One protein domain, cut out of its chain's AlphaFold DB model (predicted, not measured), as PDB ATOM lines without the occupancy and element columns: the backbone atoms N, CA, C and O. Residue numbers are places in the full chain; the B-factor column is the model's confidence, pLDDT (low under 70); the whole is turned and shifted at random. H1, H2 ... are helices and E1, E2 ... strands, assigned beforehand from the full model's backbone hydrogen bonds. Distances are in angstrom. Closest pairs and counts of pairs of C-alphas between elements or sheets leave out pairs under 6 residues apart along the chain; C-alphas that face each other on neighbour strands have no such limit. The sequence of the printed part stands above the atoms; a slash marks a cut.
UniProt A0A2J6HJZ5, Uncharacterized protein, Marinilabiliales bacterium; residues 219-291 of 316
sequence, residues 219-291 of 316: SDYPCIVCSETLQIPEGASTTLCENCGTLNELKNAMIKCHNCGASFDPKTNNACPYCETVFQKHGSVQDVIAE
ATOM      1  N   SER A 219     159.146 180.093 213.880       87.00
ATOM      2  CA  SER A 219     158.122 181.003 214.393       87.00
ATOM      3  C   SER A 219     158.528 182.452 214.163       87.00
ATOM      4  O   SER A 219     159.707 182.797 214.256       87.00
ATOM      5  N   ASP A 220     157.545 183.297 213.860       90.31
ATOM      6  CA  ASP A 220     157.770 184.721 213.637       90.31
ATOM      7  C   ASP A 220     157.953 185.454 214.967       90.31
ATOM      8  O   ASP A 220     157.139 185.340 215.890       90.31
ATOM      9  N   TYR A 221     159.001 186.266 215.049       86.12
ATOM     10  CA  TYR A 221     159.308 187.069 216.224       86.12
ATOM     11  C   TYR A 221     159.813 188.455 215.816       86.12
ATOM     12  O   TYR A 221     160.776 188.558 215.060       86.12
ATOM     13  N   PRO A 222     159.227 189.555 216.312       86.69
ATOM     14  CA  PRO A 222     159.688 190.888 215.949       86.69
ATOM     15  C   PRO A 222     161.006 191.224 216.658       86.69
ATOM     16  O   PRO A 222     161.115 191.096 217.879       86.69
ATOM     17  N   CYS A 223     161.995 191.731 215.919       83.25
ATOM     18  CA  CYS A 223     163.217 192.259 216.513       83.25
ATOM     19  C   CYS A 223     162.898 193.376 217.517       83.25
ATOM     20  O   CYS A 223     162.168 194.316 217.203       83.25
ATOM     21  N   ILE A 224     163.515 193.330 218.700       81.25
ATOM     22  CA  ILE A 224     163.244 194.273 219.797       81.25
ATOM     23  C   ILE A 224     163.642 195.725 219.484       81.25
ATOM     24  O   ILE A 224     163.156 196.640 220.140       81.25
ATOM     25  N   VAL A 225     164.532 195.938 218.507       80.12
ATOM     26  CA  VAL A 225     165.001 197.275 218.105       80.12
ATOM     27  C   VAL A 225     164.312 197.744 216.829       80.12
ATOM     28  O   VAL A 225     163.671 198.789 216.837       80.12
ATOM     29  N   CYS A 226     164.435 196.998 215.729       79.44
ATOM     30  CA  CYS A 226     163.970 197.466 214.421       79.44
ATOM     31  C   CYS A 226     162.603 196.909 214.003       79.44
ATOM     32  O   CYS A 226     162.111 197.278 212.944       79.44
ATOM     33  N   SER A 227     161.985 196.038 214.810       86.75
ATOM     34  CA  SER A 227     160.703 195.372 214.516       86.75
ATOM     35  C   SER A 227     160.680 194.498 213.254       86.75
ATOM     36  O   SER A 227     159.606 194.058 212.851       86.75
ATOM     37  N   GLU A 228     161.843 194.205 212.659       88.38
ATOM     38  CA  GLU A 228     161.973 193.226 211.571       88.38
ATOM     39  C   GLU A 228     161.414 191.872 212.012       88.38
ATOM     40  O   GLU A 228     161.640 191.465 213.155       88.38
ATOM     41  N   THR A 229     160.696 191.174 211.130       90.25
ATOM     42  CA  THR A 229     160.182 189.838 211.457       90.25
ATOM     43  C   THR A 229     161.316 188.830 211.339       90.25
ATOM     44  O   THR A 229     161.849 188.605 210.259       90.25
ATOM     45  N   LEU A 230     161.699 188.242 212.467       86.94
ATOM     46  CA  LEU A 230     162.732 187.222 212.565       86.94
ATOM     47  C   LEU A 230     162.075 185.847 212.510       86.94
ATOM     48  O   LEU A 230     161.109 185.606 213.233       86.94
ATOM     49  N   GLN A 231     162.622 184.944 211.700       88.44
ATOM     50  CA  GLN A 231     162.217 183.541 211.697       88.44
ATOM     51  C   GLN A 231     163.094 182.769 212.674       88.44
ATOM     52  O   GLN A 231     164.312 182.697 212.514       88.44
ATOM     53  N   ILE A 232     162.477 182.233 213.722       86.56
ATOM     54  CA  ILE A 232     163.193 181.684 214.869       86.56
ATOM     55  C   ILE A 232     162.897 180.196 215.018       86.56
ATOM     56  O   ILE A 232     161.718 179.843 215.131       86.56
ATOM     57  N   PRO A 233     163.929 179.334 215.086       80.31
ATOM     58  CA  PRO A 233     163.728 177.918 215.338       80.31
ATOM     59  C   PRO A 233     163.166 177.675 216.738       80.31
ATOM     60  O   PRO A 233     163.565 178.314 217.718       80.31
ATOM     61  N   GLU A 234     162.231 176.735 216.833       79.75
ATOM     62  CA  GLU A 234     161.635 176.316 218.099       79.75
ATOM     63  C   GLU A 234     162.722 175.955 219.132       79.75
ATOM     64  O   GLU A 234     163.683 175.246 218.845       79.75
ATOM     65  N   GLY A 235     162.594 176.482 220.354       75.62
ATOM     66  CA  GLY A 235     163.560 176.254 221.435       75.62
ATOM     67  C   GLY A 235     164.790 177.172 221.437       75.62
ATOM     68  O   GLY A 235     165.567 177.124 222.397       75.62
ATOM     69  N   ALA A 236     164.964 178.049 220.441       81.38
ATOM     70  CA  ALA A 236     166.043 179.034 220.449       81.38
ATOM     71  C   ALA A 236     165.964 179.957 221.676       81.38
ATOM     72  O   ALA A 236     164.905 180.472 222.038       81.38
ATOM     73  N   SER A 237     167.107 180.203 222.321       78.75
ATOM     74  CA  SER A 237     167.178 181.089 223.488       78.75
ATOM     75  C   SER A 237     167.517 182.534 223.157       78.75
ATOM     76  O   SER A 237     167.209 183.436 223.935       78.75
ATOM     77  N   THR A 238     168.181 182.734 222.026       82.38
ATOM     78  CA  THR A 238     168.679 184.014 221.529       82.38
ATOM     79  C   THR A 238     168.717 183.972 220.006       82.38
ATOM     80  O   THR A 238     168.974 182.909 219.446       82.38
ATOM     81  N   THR A 239     168.527 185.107 219.338       83.44
ATOM     82  CA  THR A 239     168.755 185.237 217.890       83.44
ATOM     83  C   THR A 239     169.336 186.602 217.538       83.44
ATOM     84  O   THR A 239     168.996 187.610 218.161       83.44
ATOM     85  N   LEU A 240     170.205 186.663 216.536       78.75
ATOM     86  CA  LEU A 240     170.728 187.917 216.008       78.75
ATOM     87  C   LEU A 240     169.777 188.446 214.927       78.75
ATOM     88  O   LEU A 240     169.408 187.721 214.014       78.75
ATOM     89  N   CYS A 241     169.390 189.718 215.001       79.44
ATOM     90  CA  CYS A 241     168.664 190.355 213.907       79.44
ATOM     91  C   CYS A 241     169.621 190.628 212.740       79.44
ATOM     92  O   CYS A 241     170.528 191.447 212.868       79.44
ATOM     93  N   GLU A 242     169.397 189.999 211.591       74.44
ATOM     94  CA  GLU A 242     170.213 190.187 210.378       74.44
ATOM     95  C   GLU A 242     170.086 191.600 209.784       74.44
ATOM     96  O   GLU A 242     170.984 192.097 209.100       74.44
ATOM     97  N   ASN A 243     168.985 192.293 210.086       77.88
ATOM     98  CA  ASN A 243     168.779 193.659 209.627       77.88
ATOM     99  C   ASN A 243     169.644 194.654 210.429       77.88
ATOM    100  O   ASN A 243     170.483 195.350 209.853       77.88
ATOM    101  N   CYS A 244     169.488 194.691 211.760       72.75
ATOM    102  CA  CYS A 244     170.115 195.712 212.614       72.75
ATOM    103  C   CYS A 244     171.277 195.218 213.495       72.75
ATOM    104  O   CYS A 244     171.919 196.028 214.160       72.75
ATOM    105  N   GLY A 245     171.550 193.913 213.542       71.06
ATOM    106  CA  GLY A 245     172.628 193.321 214.344       71.06
ATOM    107  C   GLY A 245     172.352 193.227 215.841       71.06
ATOM    108  O   GLY A 245     173.260 192.918 216.608       71.06
ATOM    109  N   THR A 246     171.124 193.502 216.280       77.31
ATOM    110  CA  THR A 246     170.751 193.374 217.693       77.31
ATOM    111  C   THR A 246     170.616 191.905 218.068       77.31
ATOM    112  O   THR A 246     169.904 191.161 217.394       77.31
ATOM    113  N   LEU A 247     171.245 191.493 219.171       79.56
ATOM    114  CA  LEU A 247     170.986 190.202 219.802       79.56
ATOM    115  C   LEU A 247     169.651 190.268 220.563       79.56
ATOM    116  O   LEU A 247     169.487 191.081 221.469       79.56
ATOM    117  N   ASN A 248     168.691 189.436 220.175       81.56
ATOM    118  CA  ASN A 248     167.370 189.319 220.783       81.56
ATOM    119  C   ASN A 248     167.386 188.124 221.730       81.56
ATOM    120  O   ASN A 248     167.663 187.004 221.303       81.56
ATOM    121  N   GLU A 249     167.059 188.342 222.998       85.06
ATOM    122  CA  GLU A 249     166.810 187.254 223.939       85.06
ATOM    123  C   GLU A 249     165.371 186.756 223.772       85.06
ATOM    124  O   GLU A 249     164.420 187.535 223.804       85.06
ATOM    125  N   LEU A 250     165.223 185.449 223.550       80.81
ATOM    126  CA  LEU A 250     163.958 184.782 223.204       80.81
ATOM    127  C   LEU A 250     163.357 184.025 224.381       80.81
ATOM    128  O   LEU A 250     162.185 183.653 224.386       80.81
ATOM    129  N   LYS A 251     164.174 183.818 225.414       58.94
ATOM    130  CA  LYS A 251     163.749 183.295 226.704       58.94
ATOM    131  C   LYS A 251     162.930 184.357 227.429       58.94
ATOM    132  O   LYS A 251     163.459 184.994 228.329       58.94
ATOM    133  N   ASN A 252     161.672 184.552 227.039       52.66
ATOM    134  CA  ASN A 252     160.508 184.815 227.898       52.66
ATOM    135  C   ASN A 252     159.358 185.402 227.075       52.66
ATOM    136  O   ASN A 252     159.571 186.038 226.049       52.66
ATOM    137  N   ALA A 253     158.130 185.178 227.554       53.91
ATOM    138  CA  ALA A 253     156.899 185.765 227.035       53.91
ATOM    139  C   ALA A 253     156.968 187.300 227.106       53.91
ATOM    140  O   ALA A 253     156.497 187.920 228.058       53.91
ATOM    141  N   MET A 254     157.609 187.894 226.108       64.25
ATOM    142  CA  MET A 254     157.672 189.328 225.912       64.25
ATOM    143  C   MET A 254     156.254 189.807 225.643       64.25
ATOM    144  O   MET A 254     155.614 189.388 224.678       64.25
ATOM    145  N   ILE A 255     155.742 190.661 226.522       67.12
ATOM    146  CA  ILE A 255     154.444 191.294 226.313       67.12
ATOM    147  C   ILE A 255     154.668 192.650 225.656       67.12
ATOM    148  O   ILE A 255     155.628 193.355 225.975       67.12
ATOM    149  N   LYS A 256     153.774 193.035 224.744       71.25
ATOM    150  CA  LYS A 256     153.742 194.407 224.234       71.25
ATOM    151  C   LYS A 256     153.122 195.311 225.286       71.25
ATOM    152  O   LYS A 256     152.023 195.049 225.776       71.25
ATOM    153  N   CYS A 257     153.811 196.394 225.617       75.12
ATOM    154  CA  CYS A 257     153.262 197.405 226.495       75.12
ATOM    155  C   CYS A 257     152.059 198.075 225.818       75.12
ATOM    156  O   CYS A 257     152.203 198.661 224.751       75.12
ATOM    157  N   HIS A 258     150.879 198.032 226.439       75.69
ATOM    158  CA  HIS A 258     149.663 198.629 225.869       75.69
ATOM    159  C   HIS A 258     149.731 200.163 225.754       75.69
ATOM    160  O   HIS A 258     148.971 200.744 224.989       75.69
ATOM    161  N   ASN A 259     150.628 200.813 226.503       79.94
ATOM    162  CA  ASN A 259     150.769 202.267 226.498       79.94
ATOM    163  C   ASN A 259     151.737 202.767 225.409       79.94
ATOM    164  O   ASN A 259     151.410 203.686 224.669       79.94
ATOM    165  N   CYS A 260     152.925 202.162 225.281       79.81
ATOM    166  CA  CYS A 260     153.954 202.628 224.333       79.81
ATOM    167  C   CYS A 260     154.272 201.650 223.192       79.81
ATOM    168  O   CYS A 260     155.080 201.965 222.326       79.81
ATOM    169  N   GLY A 261     153.692 200.449 223.198       74.94
ATOM    170  CA  GLY A 261     153.950 199.404 222.203       74.94
ATOM    171  C   GLY A 261     155.266 198.639 222.381       74.94
ATOM    172  O   GLY A 261     155.443 197.614 221.726       74.94
ATOM    173  N   ALA A 262     156.164 199.080 223.270       68.31
ATOM    174  CA  ALA A 262     157.458 198.438 223.487       68.31
ATOM    175  C   ALA A 262     157.320 197.039 224.109       68.31
ATOM    176  O   ALA A 262     156.508 196.830 225.014       68.31
ATOM    177  N   SER A 263     158.126 196.089 223.641       72.12
ATOM    178  CA  SER A 263     158.161 194.720 224.162       72.12
ATOM    179  C   SER A 263     159.081 194.632 225.382       72.12
ATOM    180  O   SER A 263     160.193 195.156 225.349       72.12
ATOM    181  N   PHE A 264     158.646 193.969 226.455       72.81
ATOM    182  CA  PHE A 264     159.481 193.736 227.642       72.81
ATOM    183  C   PHE A 264     159.090 192.439 228.370       72.81
ATOM    184  O   PHE A 264     157.997 191.908 228.159       72.81
ATOM    185  N   ASP A 265     159.979 191.936 229.234       76.25
ATOM    186  CA  ASP A 265     159.737 190.744 230.056       76.25
ATOM    187  C   ASP A 265     159.050 191.113 231.392       76.25
ATOM    188  O   ASP A 265     159.679 191.718 232.270       76.25
ATOM    189  N   PRO A 266     157.782 190.713 231.608       68.31
ATOM    190  CA  PRO A 266     157.057 191.004 232.840       68.31
ATOM    191  C   PRO A 266     157.496 190.133 234.036       68.31
ATOM    192  O   PRO A 266     156.933 190.241 235.131       68.31
ATOM    193  N   LYS A 267     158.435 189.189 233.867       66.25
ATOM    194  CA  LYS A 267     159.029 188.428 234.981       66.25
ATOM    195  C   LYS A 267     160.142 189.192 235.683       66.25
ATOM    196  O   LYS A 267     160.250 189.066 236.898       66.25
ATOM    197  N   THR A 268     160.937 189.956 234.942       65.19
ATOM    198  CA  THR A 268     162.091 190.692 235.476       65.19
ATOM    199  C   THR A 268     161.722 192.103 235.915       65.19
ATOM    200  O   THR A 268     162.271 192.581 236.903       65.19
ATOM    201  N   ASN A 269     160.747 192.733 235.255       69.19
ATOM    202  CA  ASN A 269     160.216 194.035 235.644       69.19
ATOM    203  C   ASN A 269     158.690 194.001 235.759       69.19
ATOM    204  O   ASN A 269     157.990 193.498 234.886       69.19
ATOM    205  N   ASN A 270     158.155 194.593 236.828       79.12
ATOM    206  CA  ASN A 270     156.717 194.844 236.973       79.12
ATOM    207  C   ASN A 270     156.271 196.143 236.275       79.12
ATOM    208  O   ASN A 270     155.086 196.464 236.293       79.12
ATOM    209  N   ALA A 271     157.197 196.878 235.659       84.50
ATOM    210  CA  ALA A 271     156.937 198.089 234.894       84.50
ATOM    211  C   ALA A 271     157.637 198.034 233.533       84.50
ATOM    212  O   ALA A 271     158.724 197.473 233.399       84.50
ATOM    213  N   CYS A 272     157.020 198.639 232.521       78.00
ATOM    214  CA  CYS A 272     157.658 198.840 231.229       78.00
ATOM    215  C   CYS A 272     158.929 199.688 231.422       78.00
ATOM    216  O   CYS A 272     158.816 200.811 231.913       78.00
ATOM    217  N   PRO A 273     160.118 199.234 230.991       79.25
ATOM    218  CA  PRO A 273     161.360 199.987 231.186       79.25
ATOM    219  C   PRO A 273     161.430 201.270 230.342       79.25
ATOM    220  O   PRO A 273     162.301 202.102 230.562       79.25
ATOM    221  N   TYR A 274     160.522 201.434 229.376       78.50
ATOM    222  CA  TYR A 274     160.521 202.559 228.440       78.50
ATOM    223  C   TYR A 274     159.558 203.686 228.823       78.50
ATOM    224  O   TYR A 274     159.806 204.840 228.498       78.50
ATOM    225  N   CYS A 275     158.437 203.365 229.473       84.62
ATOM    226  CA  CYS A 275     157.405 204.350 229.822       84.62
ATOM    227  C   CYS A 275     156.871 204.192 231.247       84.62
ATOM    228  O   CYS A 275     155.846 204.779 231.587       84.62
ATOM    229  N   GLU A 276     157.508 203.327 232.039       87.94
ATOM    230  CA  GLU A 276     157.225 203.083 233.457       87.94
ATOM    231  C   GLU A 276     155.796 202.605 233.758       87.94
ATOM    232  O   GLU A 276     155.383 202.501 234.911       87.94
ATOM    233  N   THR A 277     155.025 202.254 232.724       83.12
ATOM    234  CA  THR A 277     153.674 201.712 232.885       83.12
ATOM    235  C   THR A 277     153.745 200.389 233.635       83.12
ATOM    236  O   THR A 277     154.387 199.448 233.170       83.12
ATOM    237  N   VAL A 278     153.093 200.328 234.795       85.19
ATOM    238  CA  VAL A 278     153.107 199.169 235.693       85.19
ATOM    239  C   VAL A 278     152.109 198.119 235.214       85.19
ATOM    240  O   VAL A 278     150.949 198.421 234.940       85.19
ATOM    241  N   PHE A 279     152.551 196.868 235.153       73.38
ATOM    242  CA  PHE A 279     151.726 195.718 234.815       73.38
ATOM    243  C   PHE A 279     151.389 194.965 236.092       73.38
ATOM    244  O   PHE A 279     152.253 194.369 236.737       73.38
ATOM    245  N   GLN A 280     150.111 194.986 236.468       69.12
ATOM    246  CA  GLN A 280     149.633 194.156 237.564       69.12
ATOM    247  C   GLN A 280     149.484 192.719 237.072       69.12
ATOM    248  O   GLN A 280     148.639 192.417 236.231       69.12
ATOM    249  N   LYS A 281     150.300 191.813 237.617       58.97
ATOM    250  CA  LYS A 281     149.985 190.386 237.560       58.97
ATOM    251  C   LYS A 281     148.760 190.167 238.436       58.97
ATOM    252  O   LYS A 281     148.815 190.428 239.635       58.97
ATOM    253  N   HIS A 282     147.666 189.688 237.856       49.84
ATOM    254  CA  HIS A 282     146.619 189.098 238.676       49.84
ATOM    255  C   HIS A 282     147.221 187.864 239.350       49.84
ATOM    256  O   HIS A 282     147.592 186.908 238.670       49.84
ATOM    257  N   GLY A 283     147.389 187.933 240.673       51.25
ATOM    258  CA  GLY A 283     147.785 186.777 241.470       51.25
ATOM    259  C   GLY A 283     146.789 185.647 241.247       51.25
ATOM    260  O   GLY A 283     145.587 185.882 241.087       51.25
ATOM    261  N   SER A 284     147.283 184.415 241.198       52.75
ATOM    262  CA  SER A 284     146.397 183.261 241.176       52.75
ATOM    263  C   SER A 284     145.643 183.173 242.507       52.75
ATOM    264  O   SER A 284     146.091 183.682 243.537       52.75
ATOM    265  N   VAL A 285     144.506 182.471 242.526       53.88
ATOM    266  CA  VAL A 285     143.793 182.169 243.783       53.88
ATOM    267  C   VAL A 285     144.729 181.499 244.804       53.88
ATOM    268  O   VAL A 285     144.580 181.714 246.002       53.88
ATOM    269  N   GLN A 286     145.730 180.741 244.348       58.94
ATOM    270  CA  GLN A 286     146.718 180.103 245.219       58.94
ATOM    271  C   GLN A 286     147.682 181.110 245.863       58.94
ATOM    272  O   GLN A 286     148.013 180.942 247.035       58.94
ATOM    273  N   ASP A 287     148.065 182.175 245.155       56.81
ATOM    274  CA  ASP A 287     148.928 183.239 245.692       56.81
ATOM    275  C   ASP A 287     148.202 184.035 246.789       56.81
ATOM    276  O   ASP A 287     148.751 184.272 247.863       56.81
ATOM    277  N   VAL A 288     146.915 184.338 246.571       62.53
ATOM    278  CA  VAL A 288     146.053 184.999 247.569       62.53
ATOM    279  C   VAL A 288     145.871 184.120 248.813       62.53
ATOM    280  O   VAL A 288     145.915 184.607 249.946       62.53
ATOM    281  N   ILE A 289     145.703 182.806 248.624       66.44
ATOM    282  CA  ILE A 289     145.619 181.852 249.734       66.44
ATOM    283  C   ILE A 289     146.945 181.825 250.513       66.44
ATOM    284  O   ILE A 289     146.922 181.918 251.740       66.44
ATOM    285  N   ALA A 290     148.098 181.761 249.843       67.94
ATOM    286  CA  ALA A 290     149.407 181.716 250.498       67.94
ATOM    287  C   ALA A 290     149.699 182.969 251.349       67.94
ATOM    288  O   ALA A 290     150.169 182.846 252.484       67.94
ATOM    289  N   GLU A 291     149.363 184.162 250.853       67.06
ATOM    290  CA  GLU A 291     149.508 185.419 251.601       67.06
ATOM    291  C   GLU A 291     148.606 185.466 252.846       67.06
ATOM    292  O   GLU A 291     149.032 185.918 253.913       67.06
TER     293      GLU A 291
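This is residues 219 to 291 of the 316 residues of an uncharacterized protein of Marinilabiliales bacterium (UniProt A0A2J6HJZ5). With little regular structure, two antiparallel hairpins, E1-E2 and E3-E4, make one end, loops follow, and residues 282 to 291, with H1, stick out. The class is mixed: four named strands, then one named helix, hold 22 of 73 printed residues. It is loose, radius of gyration of the C-alphas 14.8 A, spanning 47 by 28 by 15 A.

Look at hairpins E1, residues 219 to 222, with E2, 229 to 233, and E3, 238 to 240, with E4, 247 to 249. Within hydrogen-bond range are N 221 and O 230, 2.9 A, and N 248 and O 239, 2.7 A. C-alphas 232 and 239, closest between E2 and E3, are 7.3 A apart. H1, residues 285 to 291, stands free, every O i to N i+4 pair within range.

Find C-alpha 219 at (158.122, 181.003, 214.393), where E1 begins, and C-alpha 291 at (149.508, 185.419, 251.601), where H1 ends.

The printed part has no cut; the link E4 to H1 is long; 22 residues have pLDDT under 70, among them residues 280 to 291.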